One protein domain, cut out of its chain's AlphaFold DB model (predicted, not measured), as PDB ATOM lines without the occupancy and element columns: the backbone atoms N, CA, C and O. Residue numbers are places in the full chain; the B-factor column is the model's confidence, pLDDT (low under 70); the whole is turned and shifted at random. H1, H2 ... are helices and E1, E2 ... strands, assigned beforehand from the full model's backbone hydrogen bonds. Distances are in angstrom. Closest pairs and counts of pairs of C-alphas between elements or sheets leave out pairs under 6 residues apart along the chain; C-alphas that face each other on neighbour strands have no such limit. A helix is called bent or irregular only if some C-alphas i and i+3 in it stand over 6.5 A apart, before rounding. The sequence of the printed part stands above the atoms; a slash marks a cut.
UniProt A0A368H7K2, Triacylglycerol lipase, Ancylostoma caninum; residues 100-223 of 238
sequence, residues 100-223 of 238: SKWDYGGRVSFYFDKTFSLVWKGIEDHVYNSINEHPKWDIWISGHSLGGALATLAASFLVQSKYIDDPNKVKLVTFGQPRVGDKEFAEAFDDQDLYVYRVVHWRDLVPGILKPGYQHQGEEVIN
ATOM      1  N   SER A 100     176.212 121.634 132.821       82.12
ATOM      2  CA  SER A 100     175.676 120.578 133.681       82.12
ATOM      3  C   SER A 100     176.213 120.737 135.096       82.12
ATOM      4  O   SER A 100     177.285 121.305 135.322       82.12
ATOM      5  N   LYS A 101     175.428 120.278 136.071       89.38
ATOM      6  CA  LYS A 101     175.892 120.174 137.450       89.38
ATOM      7  C   LYS A 101     176.990 119.115 137.499       89.38
ATOM      8  O   LYS A 101     176.784 118.020 136.996       89.38
ATOM      9  N   TRP A 102     178.121 119.458 138.105       88.94
ATOM     10  CA  TRP A 102     179.164 118.489 138.405       88.94
ATOM     11  C   TRP A 102     178.925 117.956 139.813       88.94
ATOM     12  O   TRP A 102     178.773 118.742 140.753       88.94
ATOM     13  N   ASP A 103     178.872 116.634 139.971       84.69
ATOM     14  CA  ASP A 103     178.550 116.004 141.262       84.69
ATOM     15  C   ASP A 103     179.542 116.376 142.368       84.69
ATOM     16  O   ASP A 103     179.206 116.356 143.551       84.69
ATOM     17  N   TYR A 104     180.733 116.807 141.964       83.56
ATOM     18  CA  TYR A 104     181.833 117.137 142.848       83.56
ATOM     19  C   TYR A 104     182.116 118.646 142.954       83.56
ATOM     20  O   TYR A 104     183.233 119.063 143.252       83.56
ATOM     21  N   GLY A 105     181.107 119.477 142.680       84.00
ATOM     22  CA  GLY A 105     181.146 120.918 142.932       84.00
ATOM     23  C   GLY A 105     181.028 121.777 141.675       84.00
ATOM     24  O   GLY A 105     181.703 121.554 140.670       84.00
ATOM     25  N   GLY A 106     180.170 122.794 141.763       88.62
ATOM     26  CA  GLY A 106     179.921 123.755 140.696       88.62
ATOM     27  C   GLY A 106     179.274 123.154 139.452       88.62
ATOM     28  O   GLY A 106     178.497 122.192 139.500       88.62
ATOM     29  N   ARG A 107     179.563 123.772 138.308       86.25
ATOM     30  CA  ARG A 107     179.049 123.348 137.006       86.25
ATOM     31  C   ARG A 107     180.138 123.326 135.954       86.25
ATOM     32  O   ARG A 107     180.943 124.251 135.846       86.25
ATOM     33  N   VAL A 108     180.084 122.314 135.104       87.31
ATOM     34  CA  VAL A 108     181.007 122.119 133.983       87.31
ATOM     35  C   VAL A 108     180.264 122.277 132.660       87.31
ATOM     36  O   VAL A 108     179.034 122.320 132.618       87.31
ATOM     37  N   SER A 109     180.996 122.433 131.558       84.06
ATOM     38  CA  SER A 109     180.386 122.379 130.225       84.06
ATOM     39  C   SER A 109     179.663 121.045 130.027       84.06
ATOM     40  O   SER A 109     180.288 119.994 130.166       84.06
ATOM     41  N   PHE A 110     178.383 121.088 129.645       80.31
ATOM     42  CA  PHE A 110     177.578 119.895 129.358       80.31
ATOM     43  C   PHE A 110     178.259 118.988 128.328       80.31
ATOM     44  O   PHE A 110     178.258 117.768 128.468       80.31
ATOM     45  N   TYR A 111     178.903 119.588 127.321       78.19
ATOM     46  CA  TYR A 111     179.650 118.852 126.306       78.19
ATOM     47  C   TYR A 111     180.836 118.077 126.899       78.19
ATOM     48  O   TYR A 111     181.020 116.899 126.588       78.19
ATOM     49  N   PHE A 112     181.628 118.710 127.771       84.69
ATOM     50  CA  PHE A 112     182.780 118.047 128.389       84.69
ATOM     51  C   PHE A 112     182.339 116.947 129.353       84.69
ATOM     52  O   PHE A 112     182.934 115.878 129.345       84.69
ATOM     53  N   ASP A 113     181.274 117.182 130.116       84.12
ATOM     54  CA  ASP A 113     180.693 116.215 131.048       84.12
ATOM     55  C   ASP A 113     180.157 114.959 130.344       84.12
ATOM     56  O   ASP A 113     180.544 113.832 130.661       84.12
ATOM     57  N   LYS A 114     179.332 115.146 129.306       81.12
ATOM     58  CA  LYS A 114     178.809 114.033 128.503       81.12
ATOM     59  C   LYS A 114     179.928 113.250 127.829       81.12
ATOM     60  O   LYS A 114     179.944 112.024 127.905       81.12
ATOM     61  N   THR A 115     180.883 113.950 127.217       82.06
ATOM     62  CA  THR A 115     182.035 113.308 126.567       82.06
ATOM     63  C   THR A 115     182.872 112.529 127.581       82.06
ATOM     64  O   THR A 115     183.246 111.390 127.319       82.06
ATOM     65  N   PHE A 116     183.127 113.108 128.758       87.94
ATOM     66  CA  PHE A 116     183.853 112.440 129.831       87.94
ATOM     67  C   PHE A 116     183.128 111.172 130.292       87.94
ATOM     68  O   PHE A 116     183.747 110.115 130.328       87.94
ATOM     69  N   SER A 117     181.824 111.248 130.558       84.19
ATOM     70  CA  SER A 117     181.023 110.106 131.018       84.19
ATOM     71  C   SER A 117     181.024 108.943 130.018       84.19
ATOM     72  O   SER A 117     181.140 107.783 130.411       84.19
ATOM     73  N   LEU A 118     180.923 109.247 128.719       83.81
ATOM     74  CA  LEU A 118     180.975 108.244 127.652       83.81
ATOM     75  C   LEU A 118     182.333 107.539 127.596       83.81
ATOM     76  O   LEU A 118     182.386 106.312 127.519       83.81
ATOM     77  N   VAL A 119     183.425 108.307 127.657       85.94
ATOM     78  CA  VAL A 119     184.785 107.754 127.645       85.94
ATOM     79  C   VAL A 119     185.053 106.958 128.921       85.94
ATOM     80  O   VAL A 119     185.542 105.834 128.833       85.94
ATOM     81  N   TRP A 120     184.693 107.504 130.087       88.94
ATOM     82  CA  TRP A 120     184.910 106.879 131.393       88.94
ATOM     83  C   TRP A 120     184.262 105.499 131.472       88.94
ATOM     84  O   TRP A 120     184.943 104.533 131.800       88.94
ATOM     85  N   LYS A 121     183.000 105.375 131.044       85.19
ATOM     86  CA  LYS A 121     182.273 104.097 131.019       85.19
ATOM     87  C   LYS A 121     183.009 102.991 130.247       85.19
ATOM     88  O   LYS A 121     182.844 101.819 130.561       85.19
ATOM     89  N   GLY A 122     183.796 103.347 129.229       83.62
ATOM     90  CA  GLY A 122     184.571 102.383 128.442       83.62
ATOM     91  C   GLY A 122     185.916 101.984 129.056       83.62
ATOM     92  O   GLY A 122     186.466 100.956 128.669       83.62
ATOM     93  N   ILE A 123     186.465 102.782 129.978       89.50
ATOM     94  CA  ILE A 123     187.822 102.589 130.525       89.50
ATOM     95  C   ILE A 123     187.851 102.352 132.039       89.50
ATOM     96  O   ILE A 123     188.905 102.000 132.567       89.50
ATOM     97  N   GLU A 124     186.727 102.533 132.728       90.81
ATOM     98  CA  GLU A 124     186.609 102.491 134.188       90.81
ATOM     99  C   GLU A 124     187.203 101.219 134.798       90.81
ATOM    100  O   GLU A 124     188.106 101.314 135.630       90.81
ATOM    101  N   ASP A 125     186.777 100.043 134.331       90.38
ATOM    102  CA  ASP A 125     187.252  98.757 134.857       90.38
ATOM    103  C   ASP A 125     188.770  98.602 134.699       90.38
ATOM    104  O   ASP A 125     189.468  98.138 135.601       90.38
ATOM    105  N   HIS A 126     189.311  99.033 133.557       91.12
ATOM    106  CA  HIS A 126     190.744  98.964 133.285       91.12
ATOM    107  C   HIS A 126     191.542  99.907 134.184       91.12
ATOM    108  O   HIS A 126     192.595  99.517 134.696       91.12
ATOM    109  N   VAL A 127     191.050 101.130 134.393       90.19
ATOM    110  CA  VAL A 127     191.685 102.103 135.289       90.19
ATOM    111  C   VAL A 127     191.637 101.593 136.727       90.19
ATOM    112  O   VAL A 127     192.669 101.575 137.394       90.19
ATOM    113  N   TYR A 128     190.482 101.104 137.182       90.62
ATOM    114  CA  TYR A 128     190.307 100.561 138.527       90.62
ATOM    115  C   TYR A 128     191.235  99.371 138.798       90.62
ATOM    116  O   TYR A 128     191.957  99.356 139.798       90.62
ATOM    117  N   ASN A 129     191.288  98.404 137.878       92.19
ATOM    118  CA  ASN A 129     192.180  97.253 138.003       92.19
ATOM    119  C   ASN A 129     193.653  97.685 138.020       92.19
ATOM    120  O   ASN A 129     194.403  97.249 138.889       92.19
ATOM    121  N   SER A 130     194.046  98.618 137.146       91.56
ATOM    122  CA  SER A 130     195.426  99.128 137.097       91.56
ATOM    123  C   SER A 130     195.844  99.825 138.397       91.56
ATOM    124  O   SER A 130     196.974  99.653 138.854       91.56
ATOM    125  N   ILE A 131     194.939 100.587 139.022       90.81
ATOM    126  CA  ILE A 131     195.190 101.256 140.310       90.81
ATOM    127  C   ILE A 131     195.416 100.224 141.422       90.81
ATOM    128  O   ILE A 131     196.350 100.361 142.216       90.81
ATOM    129  N   ASN A 132     194.595  99.173 141.457       90.50
ATOM    130  CA  ASN A 132     194.671  98.132 142.483       90.50
ATOM    131  C   ASN A 132     195.878  97.201 142.309       90.50
ATOM    132  O   ASN A 132     196.481  96.784 143.298       90.50
ATOM    133  N   GLU A 133     196.254  96.889 141.069       94.12
ATOM    134  CA  GLU A 133     197.435  96.075 140.756       94.12
ATOM    135  C   GLU A 133     198.744  96.832 141.026       94.12
ATOM    136  O   GLU A 133     199.774  96.228 141.356       94.12
ATOM    137  N   HIS A 134     198.719  98.165 140.927       91.50
ATOM    138  CA  HIS A 134     199.899  99.017 141.064       91.50
ATOM    139  C   HIS A 134     199.708 100.157 142.083       91.50
ATOM    140  O   HIS A 134     199.902 101.331 141.760       91.50
ATOM    141  N   PRO A 135     199.469  99.848 143.373       88.69
ATOM    142  CA  PRO A 135     199.099 100.847 144.384       88.69
ATOM    143  C   PRO A 135     200.214 101.851 144.721       88.69
ATOM    144  O   PRO A 135     199.981 102.833 145.429       88.69
ATOM    145  N   LYS A 136     201.448 101.605 144.268       89.56
ATOM    146  CA  LYS A 136     202.612 102.476 144.493       89.56
ATOM    147  C   LYS A 136     202.887 103.441 143.339       89.56
ATOM    148  O   LYS A 136     203.812 104.236 143.462       89.56
ATOM    149  N   TRP A 137     202.181 103.320 142.219       90.88
ATOM    150  CA  TRP A 137     202.454 104.135 141.040       90.88
ATOM    151  C   TRP A 137     201.759 105.489 141.126       90.88
ATOM    152  O   TRP A 137     200.666 105.610 141.681       90.88
ATOM    153  N   ASP A 138     202.409 106.490 140.542       91.19
ATOM    154  CA  ASP A 138     201.788 107.779 140.261       91.19
ATOM    155  C   ASP A 138     200.962 107.673 138.975       91.19
ATOM    156  O   ASP A 138     201.358 107.009 138.013       91.19
ATOM    157  N   ILE A 139     199.836 108.380 138.934       91.25
ATOM    158  CA  ILE A 139     198.946 108.443 137.779       91.25
ATOM    159  C   ILE A 139     199.137 109.778 137.083       91.25
ATOM    160  O   ILE A 139     198.797 110.836 137.611       91.25
ATOM    161  N   TRP A 140     199.647 109.709 135.860       92.88
ATOM    162  CA  TRP A 140     199.830 110.867 135.002       92.88
ATOM    163  C   TRP A 140     198.674 110.975 134.018       92.88
ATOM    164  O   TRP A 140     198.441 110.078 133.210       92.88
ATOM    165  N   ILE A 141     197.968 112.098 134.071       92.94
ATOM    166  CA  ILE A 141     196.840 112.409 133.199       92.94
ATOM    167  C   ILE A 141     197.250 113.595 132.342       92.94
ATOM    168  O   ILE A 141     197.723 114.617 132.845       92.94
ATOM    169  N   SER A 142     197.087 113.465 131.030       91.44
ATOM    170  CA  SER A 142     197.407 114.550 130.114       91.44
ATOM    171  C   SER A 142     196.445 114.637 128.949       91.44
ATOM    172  O   SER A 142     195.739 113.682 128.629       91.44
ATOM    173  N   GLY A 143     196.405 115.808 128.319       84.62
ATOM    174  CA  GLY A 143     195.563 116.026 127.155       84.62
ATOM    175  C   GLY A 143     195.807 117.368 126.480       84.62
ATOM    176  O   GLY A 143     196.217 118.340 127.116       84.62
ATOM    177  N   HIS A 144     195.539 117.410 125.176       83.19
ATOM    178  CA  HIS A 144     195.650 118.604 124.343       83.19
ATOM    179  C   HIS A 144     194.266 119.110 123.918       83.19
ATOM    180  O   HIS A 144     193.398 118.306 123.579       83.19
ATOM    181  N   SER A 145     194.065 120.432 123.891       81.12
ATOM    182  CA  SER A 145     192.812 121.077 123.482       81.12
ATOM    183  C   SER A 145     191.613 120.517 124.267       81.12
ATOM    184  O   SER A 145     191.633 120.531 125.500       81.12
ATOM    185  N   LEU A 146     190.601 119.962 123.591       80.75
ATOM    186  CA  LEU A 146     189.484 119.240 124.212       80.75
ATOM    187  C   LEU A 146     189.951 118.143 125.179       80.75
ATOM    188  O   LEU A 146     189.420 118.018 126.280       80.75
ATOM    189  N   GLY A 147     190.987 117.387 124.811       80.44
ATOM    190  CA  GLY A 147     191.557 116.354 125.671       80.44
ATOM    191  C   GLY A 147     192.100 116.918 126.984       80.44
ATOM    192  O   GLY A 147     192.050 116.235 127.997       80.44
ATOM    193  N   GLY A 148     192.558 118.175 127.011       84.00
ATOM    194  CA  GLY A 148     192.965 118.850 128.247       84.00
ATOM    195  C   GLY A 148     191.785 119.139 129.182       84.00
ATOM    196  O   GLY A 148     191.914 119.047 130.404       84.00
ATOM    197  N   ALA A 149     190.608 119.431 128.619       86.69
ATOM    198  CA  ALA A 149     189.387 119.586 129.401       86.69
ATOM    199  C   ALA A 149     188.928 118.249 130.003       86.69
ATOM    200  O   ALA A 149     188.634 118.186 131.194       86.69
ATOM    201  N   LEU A 150     188.951 117.172 129.215       89.75
ATOM    202  CA  LEU A 150     188.619 115.825 129.698       89.75
ATOM    203  C   LEU A 150     189.631 115.320 130.733       89.75
ATOM    204  O   LEU A 150     189.232 114.758 131.747       89.75
ATOM    205  N   ALA A 151     190.924 115.581 130.525       91.88
ATOM    206  CA  ALA A 151     191.985 115.257 131.477       91.88
ATOM    207  C   ALA A 151     191.772 115.947 132.834       91.88
ATOM    208  O   ALA A 151     191.974 115.333 133.878       91.88
ATOM    209  N   THR A 152     191.308 117.202 132.828       91.38
ATOM    210  CA  THR A 152     190.911 117.897 134.061       91.38
ATOM    211  C   THR A 152     189.762 117.179 134.759       91.38
ATOM    212  O   THR A 152     189.844 116.931 135.961       91.38
ATOM    213  N   LEU A 153     188.685 116.868 134.030       92.25
ATOM    214  CA  LEU A 153     187.522 116.193 134.614       92.25
ATOM    215  C   LEU A 153     187.908 114.823 135.176       92.25
ATOM    216  O   LEU A 153     187.507 114.504 136.287       92.25
ATOM    217  N   ALA A 154     188.762 114.074 134.475       93.38
ATOM    218  CA  ALA A 154     189.284 112.791 134.933       93.38
ATOM    219  C   ALA A 154     190.098 112.913 136.227       93.38
ATOM    220  O   ALA A 154     189.873 112.150 137.164       93.38
ATOM    221  N   ALA A 155     191.009 113.891 136.309       92.19
ATOM    222  CA  ALA A 155     191.788 114.139 137.520       92.19
ATOM    223  C   ALA A 155     190.879 114.494 138.706       92.19
ATOM    224  O   ALA A 155     191.017 113.911 139.779       92.19
ATOM    225  N   SER A 156     189.907 115.386 138.477       91.62
ATOM    226  CA  SER A 156     188.925 115.749 139.500       91.62
ATOM    227  C   SER A 156     188.090 114.555 139.936       91.62
ATOM    228  O   SER A 156     187.803 114.407 141.120       91.62
ATOM    229  N   PHE A 157     187.645 113.751 138.971       93.12
ATOM    230  CA  PHE A 157     186.797 112.601 139.213       93.12
ATOM    231  C   PHE A 157     187.530 111.614 140.113       93.12
ATOM    232  O   PHE A 157     187.049 111.355 141.202       93.12
ATOM    233  N   LEU A 158     188.725 111.157 139.725       91.44
ATOM    234  CA  LEU A 158     189.481 110.123 140.442       91.44
ATOM    235  C   LEU A 158     189.730 110.439 141.925       91.44
ATOM    236  O   LEU A 158     189.679 109.540 142.767       91.44
ATOM    237  N   VAL A 159     190.001 111.706 142.247       90.12
ATOM    238  CA  VAL A 159     190.260 112.145 143.626       90.12
ATOM    239  C   VAL A 159     188.965 112.307 144.415       90.12
ATOM    240  O   VAL A 159     188.869 111.855 145.560       90.12
ATOM    241  N   GLN A 160     187.949 112.943 143.827       89.62
ATOM    242  CA  GLN A 160     186.706 113.226 144.544       89.62
ATOM    243  C   GLN A 160     185.798 111.995 144.674       89.62
ATOM    244  O   GLN A 160     185.121 111.848 145.691       89.62
ATOM    245  N   SER A 161     185.840 111.070 143.713       89.19
ATOM    246  CA  SER A 161     185.145 109.780 143.766       89.19
ATOM    247  C   SER A 161     185.850 108.737 144.641       89.19
ATOM    248  O   SER A 161     185.318 107.645 144.821       89.19
ATOM    249  N   LYS A 162     187.017 109.072 145.217       87.81
ATOM    250  CA  LYS A 162     187.809 108.198 146.102       87.81
ATOM    251  C   LYS A 162     188.296 106.906 145.442       87.81
ATOM    252  O   LYS A 162     188.539 105.917 146.123       87.81
ATOM    253  N   TYR A 163     188.525 106.931 144.128       86.44
ATOM    254  CA  TYR A 163     189.312 105.877 143.471       86.44
ATOM    255  C   TYR A 163     190.779 105.958 143.906       86.44
ATOM    256  O   TYR A 163     191.494 104.959 143.881       86.44
ATOM    257  N   ILE A 164     191.231 107.152 144.305       87.00
ATOM    258  CA  ILE A 164     192.576 107.404 144.814       87.00
ATOM    259  C   ILE A 164     192.461 108.219 146.101       87.00
ATOM    260  O   ILE A 164     192.004 109.361 146.086       87.00
ATOM    261  N   ASP A 165     192.901 107.631 147.212       86.00
ATOM    262  CA  ASP A 165     192.839 108.272 148.531       86.00
ATOM    263  C   ASP A 165     193.862 109.398 148.711       86.00
ATOM    264  O   ASP A 165     193.604 110.343 149.451       86.00
ATOM    265  N   ASP A 166     195.019 109.285 148.051       87.94
ATOM    266  CA  ASP A 166     196.112 110.259 148.115       87.94
ATOM    267  C   ASP A 166     196.133 111.134 146.848       87.94
ATOM    268  O   ASP A 166     196.617 110.675 145.803       87.94
ATOM    269  N   PRO A 167     195.665 112.396 146.921       85.75
ATOM    270  CA  PRO A 167     195.652 113.312 145.780       85.75
ATOM    271  C   PRO A 167     197.042 113.531 145.171       85.75
ATOM    272  O   PRO A 167     197.159 113.768 143.969       85.75
ATOM    273  N   ASN A 168     198.118 113.380 145.958       86.25
ATOM    274  CA  ASN A 168     199.481 113.592 145.474       86.25
ATOM    275  C   ASN A 168     199.900 112.587 144.400       86.25
ATOM    276  O   ASN A 168     200.814 112.892 143.632       86.25
ATOM    277  N   LYS A 169     199.251 111.421 144.320       89.00
ATOM    278  CA  LYS A 169     199.527 110.427 143.275       89.00
ATOM    279  C   LYS A 169     198.990 110.841 141.912       89.00
ATOM    280  O   LYS A 169     199.446 110.310 140.906       89.00
ATOM    281  N   VAL A 170     198.046 111.779 141.853       91.19
ATOM    282  CA  VAL A 170     197.464 112.250 140.596       91.19
ATOM    283  C   VAL A 170     198.240 113.467 140.101       91.19
ATOM    284  O   VAL A 170     198.319 114.502 140.764       91.19
ATOM    285  N   LYS A 171     198.827 113.340 138.911       91.19
ATOM    286  CA  LYS A 171     199.609 114.383 138.241       91.19
ATOM    287  C   LYS A 171     198.908 114.774 136.943       91.19
ATOM    288  O   LYS A 171     198.791 113.955 136.034       91.19
ATOM    289  N   LEU A 172     198.460 116.022 136.834       89.50
ATOM    290  CA  LEU A 172     197.760 116.546 135.663       89.50
ATOM    291  C   LEU A 172     198.657 117.500 134.867       89.50
ATOM    292  O   LEU A 172     199.160 118.488 135.401       89.50
ATOM    293  N   VAL A 173     198.808 117.244 133.567       89.44
ATOM    294  CA  VAL A 173     199.513 118.139 132.635       89.44
ATOM    295  C   VAL A 173     198.686 118.331 131.367       89.44
ATOM    296  O   VAL A 173     198.473 117.385 130.615       89.44
ATOM    297  N   THR A 174     198.239 119.550 131.080       86.69
ATOM    298  CA  THR A 174     197.400 119.826 129.904       86.69
ATOM    299  C   THR A 174     198.015 120.863 128.976       86.69
ATOM    300  O   THR A 174     198.821 121.697 129.387       86.69
ATOM    301  N   PHE A 175     197.627 120.811 127.702       80.69
ATOM    302  CA  PHE A 175     198.151 121.670 126.643       80.69
ATOM    303  C   PHE A 175     196.998 122.345 125.894       80.69
ATOM    304  O   PHE A 175     196.119 121.656 125.384       80.69
ATOM    305  N   GLY A 176     196.970 123.678 125.813       73.81
ATOM    306  CA  GLY A 176     195.916 124.407 125.079       73.81
ATOM    307  C   GLY A 176     194.498 124.156 125.613       73.81
ATOM    308  O   GLY A 176     193.523 124.151 124.865       73.81
ATOM    309  N   GLN A 177     194.375 123.859 126.908       74.50
ATOM    310  CA  GLN A 177     193.107 123.499 127.536       74.50
ATOM    311  C   GLN A 177     192.128 124.702 127.570       74.50
ATOM    312  O   GLN A 177     192.507 125.766 128.077       74.50
ATOM    313  N   PRO A 178     190.854 124.539 127.146       76.12
ATOM    314  CA  PRO A 178     189.802 125.535 127.369       76.12
ATOM    315  C   PRO A 178     189.349 125.588 128.834       76.12
ATOM    316  O   PRO A 178     189.565 124.658 129.612       76.12
ATOM    317  N   ARG A 179     188.630 126.649 129.221       77.31
ATOM    318  CA  ARG A 179     187.958 126.685 130.534       77.31
ATOM    319  C   ARG A 179     186.942 125.544 130.647       77.31
ATOM    320  O   ARG A 179     186.124 125.370 129.752       77.31
ATOM    321  N   VAL A 180     186.973 124.790 131.744       82.44
ATOM    322  CA  VAL A 180     186.162 123.564 131.902       82.44
ATOM    323  C   VAL A 180     184.839 123.842 132.615       82.44
ATOM    324  O   VAL A 180     183.789 123.365 132.179       82.44
ATOM    325  N   GLY A 181     184.878 124.648 133.679       83.44
ATOM    326  CA  GLY A 181     183.728 124.895 134.545       83.44
ATOM    327  C   GLY A 181     183.629 126.319 135.079       83.44
ATOM    328  O   GLY A 181     184.397 127.220 134.715       83.44
ATOM    329  N   ASP A 182     182.601 126.536 135.890       81.75
ATOM    330  CA  ASP A 182     182.366 127.793 136.581       81.75
ATOM    331  C   ASP A 182     183.315 128.002 137.766       81.75
ATOM    332  O   ASP A 182     184.242 127.231 138.004       81.75
ATOM    333  N   LYS A 183     183.140 129.134 138.450       78.69
ATOM    334  CA  LYS A 183     183.980 129.516 139.584       78.69
ATOM    335  C   LYS A 183     183.951 128.460 140.694       78.69
ATOM    336  O   LYS A 183     185.002 128.116 141.212       78.69
ATOM    337  N   GLU A 184     182.769 127.946 141.014       82.19
ATOM    338  CA  GLU A 184     182.587 126.938 142.061       82.19
ATOM    339  C   GLU A 184     183.310 125.635 141.708       82.19
ATOM    340  O   GLU A 184     183.963 125.053 142.566       82.19
ATOM    341  N   PHE A 185     183.268 125.214 140.437       87.19
ATOM    342  CA  PHE A 185     184.059 124.073 139.974       87.19
ATOM    343  C   PHE A 185     185.565 124.339 140.099       87.19
ATOM    344  O   PHE A 185     186.306 123.464 140.531       87.19
ATOM    345  N   ALA A 186     186.025 125.535 139.720       82.56
ATOM    346  CA  ALA A 186     187.443 125.874 139.794       82.56
ATOM    347  C   ALA A 186     187.958 125.887 141.243       82.56
ATOM    348  O   ALA A 186     189.015 125.327 141.507       82.56
ATOM    349  N   GLU A 187     187.184 126.451 142.174       82.81
ATOM    350  CA  GLU A 187     187.500 126.437 143.607       82.81
ATOM    351  C   GLU A 187     187.504 125.002 144.160       82.81
ATOM    352  O   GLU A 187     188.494 124.586 144.753       82.81
ATOM    353  N   ALA A 188     186.472 124.201 143.866       83.44
ATOM    354  CA  ALA A 188     186.407 122.799 144.292       83.44
ATOM    355  C   ALA A 188     187.518 121.923 143.684       83.44
ATOM    356  O   ALA A 188     187.898 120.899 144.252       83.44
ATOM    357  N   PHE A 189     188.028 122.289 142.508       87.12
ATOM    358  CA  PHE A 189     189.173 121.625 141.900       87.12
ATOM    359  C   PHE A 189     190.487 122.016 142.577       87.12
ATOM    360  O   PHE A 189     191.295 121.144 142.891       87.12
ATOM    361  N   ASP A 190     190.692 123.309 142.823       82.12
ATOM    362  CA  ASP A 190     191.899 123.817 143.477       82.12
ATOM    363  C   ASP A 190     192.010 123.320 144.933       82.12
ATOM    364  O   ASP A 190     193.114 123.044 145.404       82.12
ATOM    365  N   ASP A 191     190.879 123.110 145.613       85.00
ATOM    366  CA  ASP A 191     190.814 122.546 146.970       85.00
ATOM    367  C   ASP A 191     191.288 121.080 147.058       85.00
ATOM    368  O   ASP A 191     191.551 120.579 148.152       85.00
ATOM    369  N   GLN A 192     191.438 120.380 145.927       79.62
ATOM    370  CA  GLN A 192     191.972 119.011 145.899       79.62
ATOM    371  C   GLN A 192     193.500 118.950 146.050       79.62
ATOM    372  O   GLN A 192     194.040 117.852 146.168       79.62
ATOM    373  N   ASP A 193     194.189 120.099 146.022       77.75
ATOM    374  CA  ASP A 193     195.652 120.225 146.140       77.75
ATOM    375  C   ASP A 193     196.423 119.311 145.165       77.75
ATOM    376  O   ASP A 193     197.417 118.661 145.488       77.75
ATOM    377  N   LEU A 194     195.916 119.227 143.932       80.38
ATOM    378  CA  LEU A 194     196.485 118.398 142.877       80.38
ATOM    379  C   LEU A 194     197.757 119.014 142.282       80.38
ATOM    380  O   LEU A 194     197.871 120.226 142.085       80.38
ATOM    381  N   TYR A 195     198.681 118.157 141.840       79.12
ATOM    382  CA  TYR A 195     199.789 118.592 140.989       79.12
ATOM    383  C   TYR A 195     199.270 118.874 139.574       79.12
ATOM    384  O   TYR A 195     198.995 117.941 138.817       79.12
ATOM    385  N   VAL A 196     199.129 120.151 139.212       82.56
ATOM    386  CA  VAL A 196     198.466 120.573 137.968       82.56
ATOM    387  C   VAL A 196     199.336 121.563 137.203       82.56
ATOM    388  O   VAL A 196     199.682 122.623 137.717       82.56
ATOM    389  N   TYR A 197     199.631 121.248 135.942       80.19
ATOM    390  CA  TYR A 197     200.298 122.150 135.004       80.19
ATOM    391  C   TYR A 197     199.424 122.381 133.782       80.19
ATOM    392  O   TYR A 197     199.106 121.446 133.046       80.19
ATOM    393  N   ARG A 198     199.085 123.645 133.523       77.19
ATOM    394  CA  ARG A 198     198.391 124.053 132.300       77.19
ATOM    395  C   ARG A 198     199.347 124.811 131.393       77.19
ATOM    396  O   ARG A 198     199.698 125.960 131.658       77.19
ATOM    397  N   VAL A 199     199.755 124.158 130.312       71.00
ATOM    398  CA  VAL A 199     200.623 124.730 129.285       71.00
ATOM    399  C   VAL A 199     199.752 125.430 128.249       71.00
ATOM    400  O   VAL A 199     199.019 124.793 127.491       71.00
ATOM    401  N   VAL A 200     199.838 126.757 128.197       61.78
ATOM    402  CA  VAL A 200     199.080 127.572 127.239       61.78
ATOM    403  C   VAL A 200     200.039 128.207 126.233       61.78
ATOM    404  O   VAL A 200     201.052 128.809 126.606       61.78
ATOM    405  N   HIS A 201     199.738 128.075 124.935       48.44
ATOM    406  CA  HIS A 201     200.493 128.760 123.887       48.44
ATOM    407  C   HIS A 201     199.941 130.176 123.661       48.44
ATOM    408  O   HIS A 201     198.737 130.380 123.574       48.44
ATOM    409  N   TRP A 202     200.834 131.164 123.536       34.75
ATOM    410  CA  TRP A 202     200.558 132.612 123.535       34.75
ATOM    411  C   TRP A 202     199.585 133.128 122.441       34.75
ATOM    412  O   TRP A 202     199.190 134.293 122.459       34.75
ATOM    413  N   ARG A 203     199.190 132.295 121.476       38.22
ATOM    414  CA  ARG A 203     198.218 132.633 120.415       38.22
ATOM    415  C   ARG A 203     196.990 131.730 120.395       38.22
ATOM    416  O   ARG A 203     196.200 131.804 119.460       38.22
ATOM    417  N   ASP A 204     196.840 130.884 121.405       41.47
ATOM    418  CA  ASP A 204     195.688 130.012 121.507       41.47
ATOM    419  C   ASP A 204     194.475 130.809 122.012       41.47
ATOM    420  O   ASP A 204     194.507 131.418 123.083       41.47
ATOM    421  N   LEU A 205     193.416 130.846 121.202       46.31
ATOM    422  CA  LEU A 205     192.145 131.503 121.521       46.31
ATOM    423  C   LEU A 205     191.254 130.608 122.400       46.31
ATOM    424  O   LEU A 205     190.335 131.112 123.052       46.31
ATOM    425  N   VAL A 206     191.542 129.301 122.466       48.81
ATOM    426  CA  VAL A 206     190.781 128.275 123.201       48.81
ATOM    427  C   VAL A 206     190.626 128.588 124.704       48.81
ATOM    428  O   VAL A 206     189.505 128.473 125.212       48.81
ATOM    429  N   PRO A 207     191.638 129.106 125.432       43.03
ATOM    430  CA  PRO A 207     191.487 129.546 126.827       43.03
ATOM    431  C   PRO A 207     190.647 130.830 126.980       43.03
ATOM    432  O   PRO A 207     190.122 131.127 128.057       43.03
ATOM    433  N   GLY A 208     190.542 131.630 125.914       44.09
ATOM    434  CA  GLY A 208     189.881 132.933 125.897       44.09
ATOM    435  C   GLY A 208     188.387 132.872 125.583       44.09
ATOM    436  O   GLY A 208     187.638 133.713 126.077       44.09
ATOM    437  N   ILE A 209     187.944 131.854 124.841       51.00
ATOM    438  CA  ILE A 209     186.590 131.779 124.279       51.00
ATOM    439  C   ILE A 209     185.494 131.802 125.357       51.00
ATOM    440  O   ILE A 209     184.515 132.505 125.200       51.00
ATOM    441  N   LEU A 210     185.626 131.136 126.501       46.81
ATOM    442  CA  LEU A 210     184.487 131.019 127.430       46.81
ATOM    443  C   LEU A 210     184.397 132.173 128.451       46.81
ATOM    444  O   LEU A 210     184.956 132.024 129.530       46.81
ATOM    445  N   LYS A 211     183.703 133.299 128.202       53.38
ATOM    446  CA  LYS A 211     183.249 134.221 129.287       53.38
ATOM    447  C   LYS A 211     181.933 134.949 128.955       53.38
ATOM    448  O   LYS A 211     181.734 135.276 127.791       53.38
ATOM    449  N   PRO A 212     181.069 135.246 129.962       46.97
ATOM    450  CA  PRO A 212     181.331 135.311 131.412       46.97
ATOM    451  C   PRO A 212     180.846 134.090 132.224       46.97
ATOM    452  O   PRO A 212     179.893 133.412 131.861       46.97
ATOM    453  N   GLY A 213     181.499 133.832 133.367       49.88
ATOM    454  CA  GLY A 213     181.077 132.822 134.355       49.88
ATOM    455  C   GLY A 213     181.816 131.478 134.315       49.88
ATOM    456  O   GLY A 213     181.411 130.570 135.032       49.88
ATOM    457  N   TYR A 214     182.861 131.339 133.496       48.81
ATOM    458  CA  TYR A 214     183.815 130.226 133.555       48.81
ATOM    459  C   TYR A 214     185.151 130.716 134.118       48.81
ATOM    460  O   TYR A 214     185.602 131.824 133.784       48.81
ATOM    461  N   GLN A 215     185.781 129.902 134.960       53.59
ATOM    462  CA  GLN A 215     187.089 130.190 135.539       53.59
ATOM    463  C   GLN A 215     188.072 129.066 135.230       53.59
ATOM    464  O   GLN A 215     187.696 127.944 134.910       53.59
ATOM    465  N   HIS A 216     189.343 129.440 135.216       49.59
ATOM    466  CA  HIS A 216     190.438 128.506 135.052       49.59
ATOM    467  C   HIS A 216     190.880 128.045 136.438       49.59
ATOM    468  O   HIS A 216     191.122 128.894 137.290       49.59
ATOM    469  N   GLN A 217     191.003 126.736 136.607       45.47
ATOM    470  CA  GLN A 217     191.598 126.070 137.761       45.47
ATOM    471  C   GLN A 217     193.095 125.790 137.524       45.47
ATOM    472  O   GLN A 217     193.531 125.724 136.362       45.47
ATOM    473  N   GLY A 218     193.868 125.616 138.597       43.06
ATOM    474  CA  GLY A 218     195.312 125.352 138.580       43.06
ATOM    475  C   GLY A 218     196.189 126.520 138.101       43.06
ATOM    476  O   GLY A 218     195.709 127.554 137.628       43.06
ATOM    477  N   GLU A 219     197.512 126.348 138.193       44.47
ATOM    478  CA  GLU A 219     198.471 127.366 137.753       44.47
ATOM    479  C   GLU A 219     198.694 127.371 136.230       44.47
ATOM    480  O   GLU A 219     198.841 126.333 135.576       44.47
ATOM    481  N   GLU A 220     198.740 128.573 135.651       44.59
ATOM    482  CA  GLU A 220     198.984 128.797 134.225       44.59
ATOM    483  C   GLU A 220     200.480 129.005 133.953       44.59
ATOM    484  O   GLU A 220     201.080 129.974 134.425       44.59
ATOM    485  N   VAL A 221     201.077 128.137 133.130       46.66
ATOM    486  CA  VAL A 221     202.436 128.332 132.607       46.66
ATOM    487  C   VAL A 221     202.335 128.771 131.149       46.66
ATOM    488  O   VAL A 221     202.075 127.980 130.238       46.66
ATOM    489  N   ILE A 222     202.533 130.070 130.924       42.41
ATOM    490  CA  ILE A 222     202.526 130.684 129.593       42.41
ATOM    491  C   ILE A 222     203.875 130.425 128.926       42.41
ATOM    492  O   ILE A 222     204.915 130.858 129.426       42.41
ATOM    493  N   ASN A 223     203.872 129.791 127.752       32.69
ATOM    494  CA  ASN A 223     205.104 129.543 127.006       32.69
ATOM    495  C   ASN A 223     205.569 130.824 126.270       32.69
ATOM    496  O   ASN A 223     205.398 130.978 125.059       32.69
TER     497      ASN A 223
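What this domain is: This is residues 100 to 223 of the 238 residues of the protein "Triacylglycerol lipase" of Ancylostoma caninum (UniProt A0A368H7K2). A wall of four parallel strands has helix H2 packed over E2 and E3 on one face, with no named helix on the other; arm H1a of the bent helix H1 crosses H2 on the side away from the sheet. Arm H1b lies toward one end of the longest axis, and the loop of residues 201 to 218 reaches toward the other. The printed part has 124 residues, with three named helices and five named strands in the order E1 H1 E2 H2 E3 H3 E4 E5; the sheet's order is E2 E3 E4 E5, all parallel, and the class is mixed. It is compact, with a radius of gyration of the C-alphas of 13.9 A and spans of 41 by 31 by 25 A.

How they stand to each other: E1, residues 107 to 109, pairs with no named strand, but residues 100 to 101 pair antiparallel with its residues 107 to 108. H1, residues 110 to 133, was assigned as one helix by its hydrogen bonds but is bent: C-alphas 122 and 125 are 7.8 A apart, and arms H1a, 110 to 122, and H1b, 125 to 133, stand at a steep tilt of 64 degrees. H1a touches H2, residues 146 to 160, with residues 112 to 116 alone, closest at the C-alphas of Phe 116 and Leu 150, 5.8 A; the steep tilt of 68 degrees is only just short of perpendicular. H1b touches no helix. E2, residues 139 to 144, and E3, residues 170 to 175, are parallel, with N 141 and O 171 2.8 A apart. H2 is on the sheet, two layers with helices on one face, at a height of 8.3 A, over E2 and E3; it runs along the strands, at 11 degrees to E2 on the local plane. H3, residues 183 to 190, is not on the sheet; it is close to H2 but not clearly touching, the C-alphas of Ser 156 and Phe 189 being 6.4 A apart. E4, residues 195 to 200, is parallel to E3, with N 172 and O 195 2.8 A apart, and to E5, residues 219 to 222, with N 221 and O 198 3.0 A apart. E2, H2, E3 and E3, H3, E4 are strand-helix-strand units, two parallel neighbour strands joined through a helix, with right-handed crossovers. Every O i to N i+4 pair is within hydrogen-bond range in H1b, H2 and H3, and 8 of 9 in H1a.

Where its parts are: E1 begins at C-alpha 107, (179.049, 123.348, 137.006). H1a is 18.9 A long, H1b 12.1 A, H2 21.4 A and H3 10.5 A; E2 is 17.2 A, E3 16.8 A and E4 16.4 A. E5 ends at C-alpha 222, (202.526, 130.684, 129.593).

The domain as a whole: The C-alphas farthest apart, those of Glu 133 and Pro 212, are 43.4 A apart. The printed part has no cut. The link E4 to E5, 18 residues, is long. Residues 200 to 223 have pLDDT under 70.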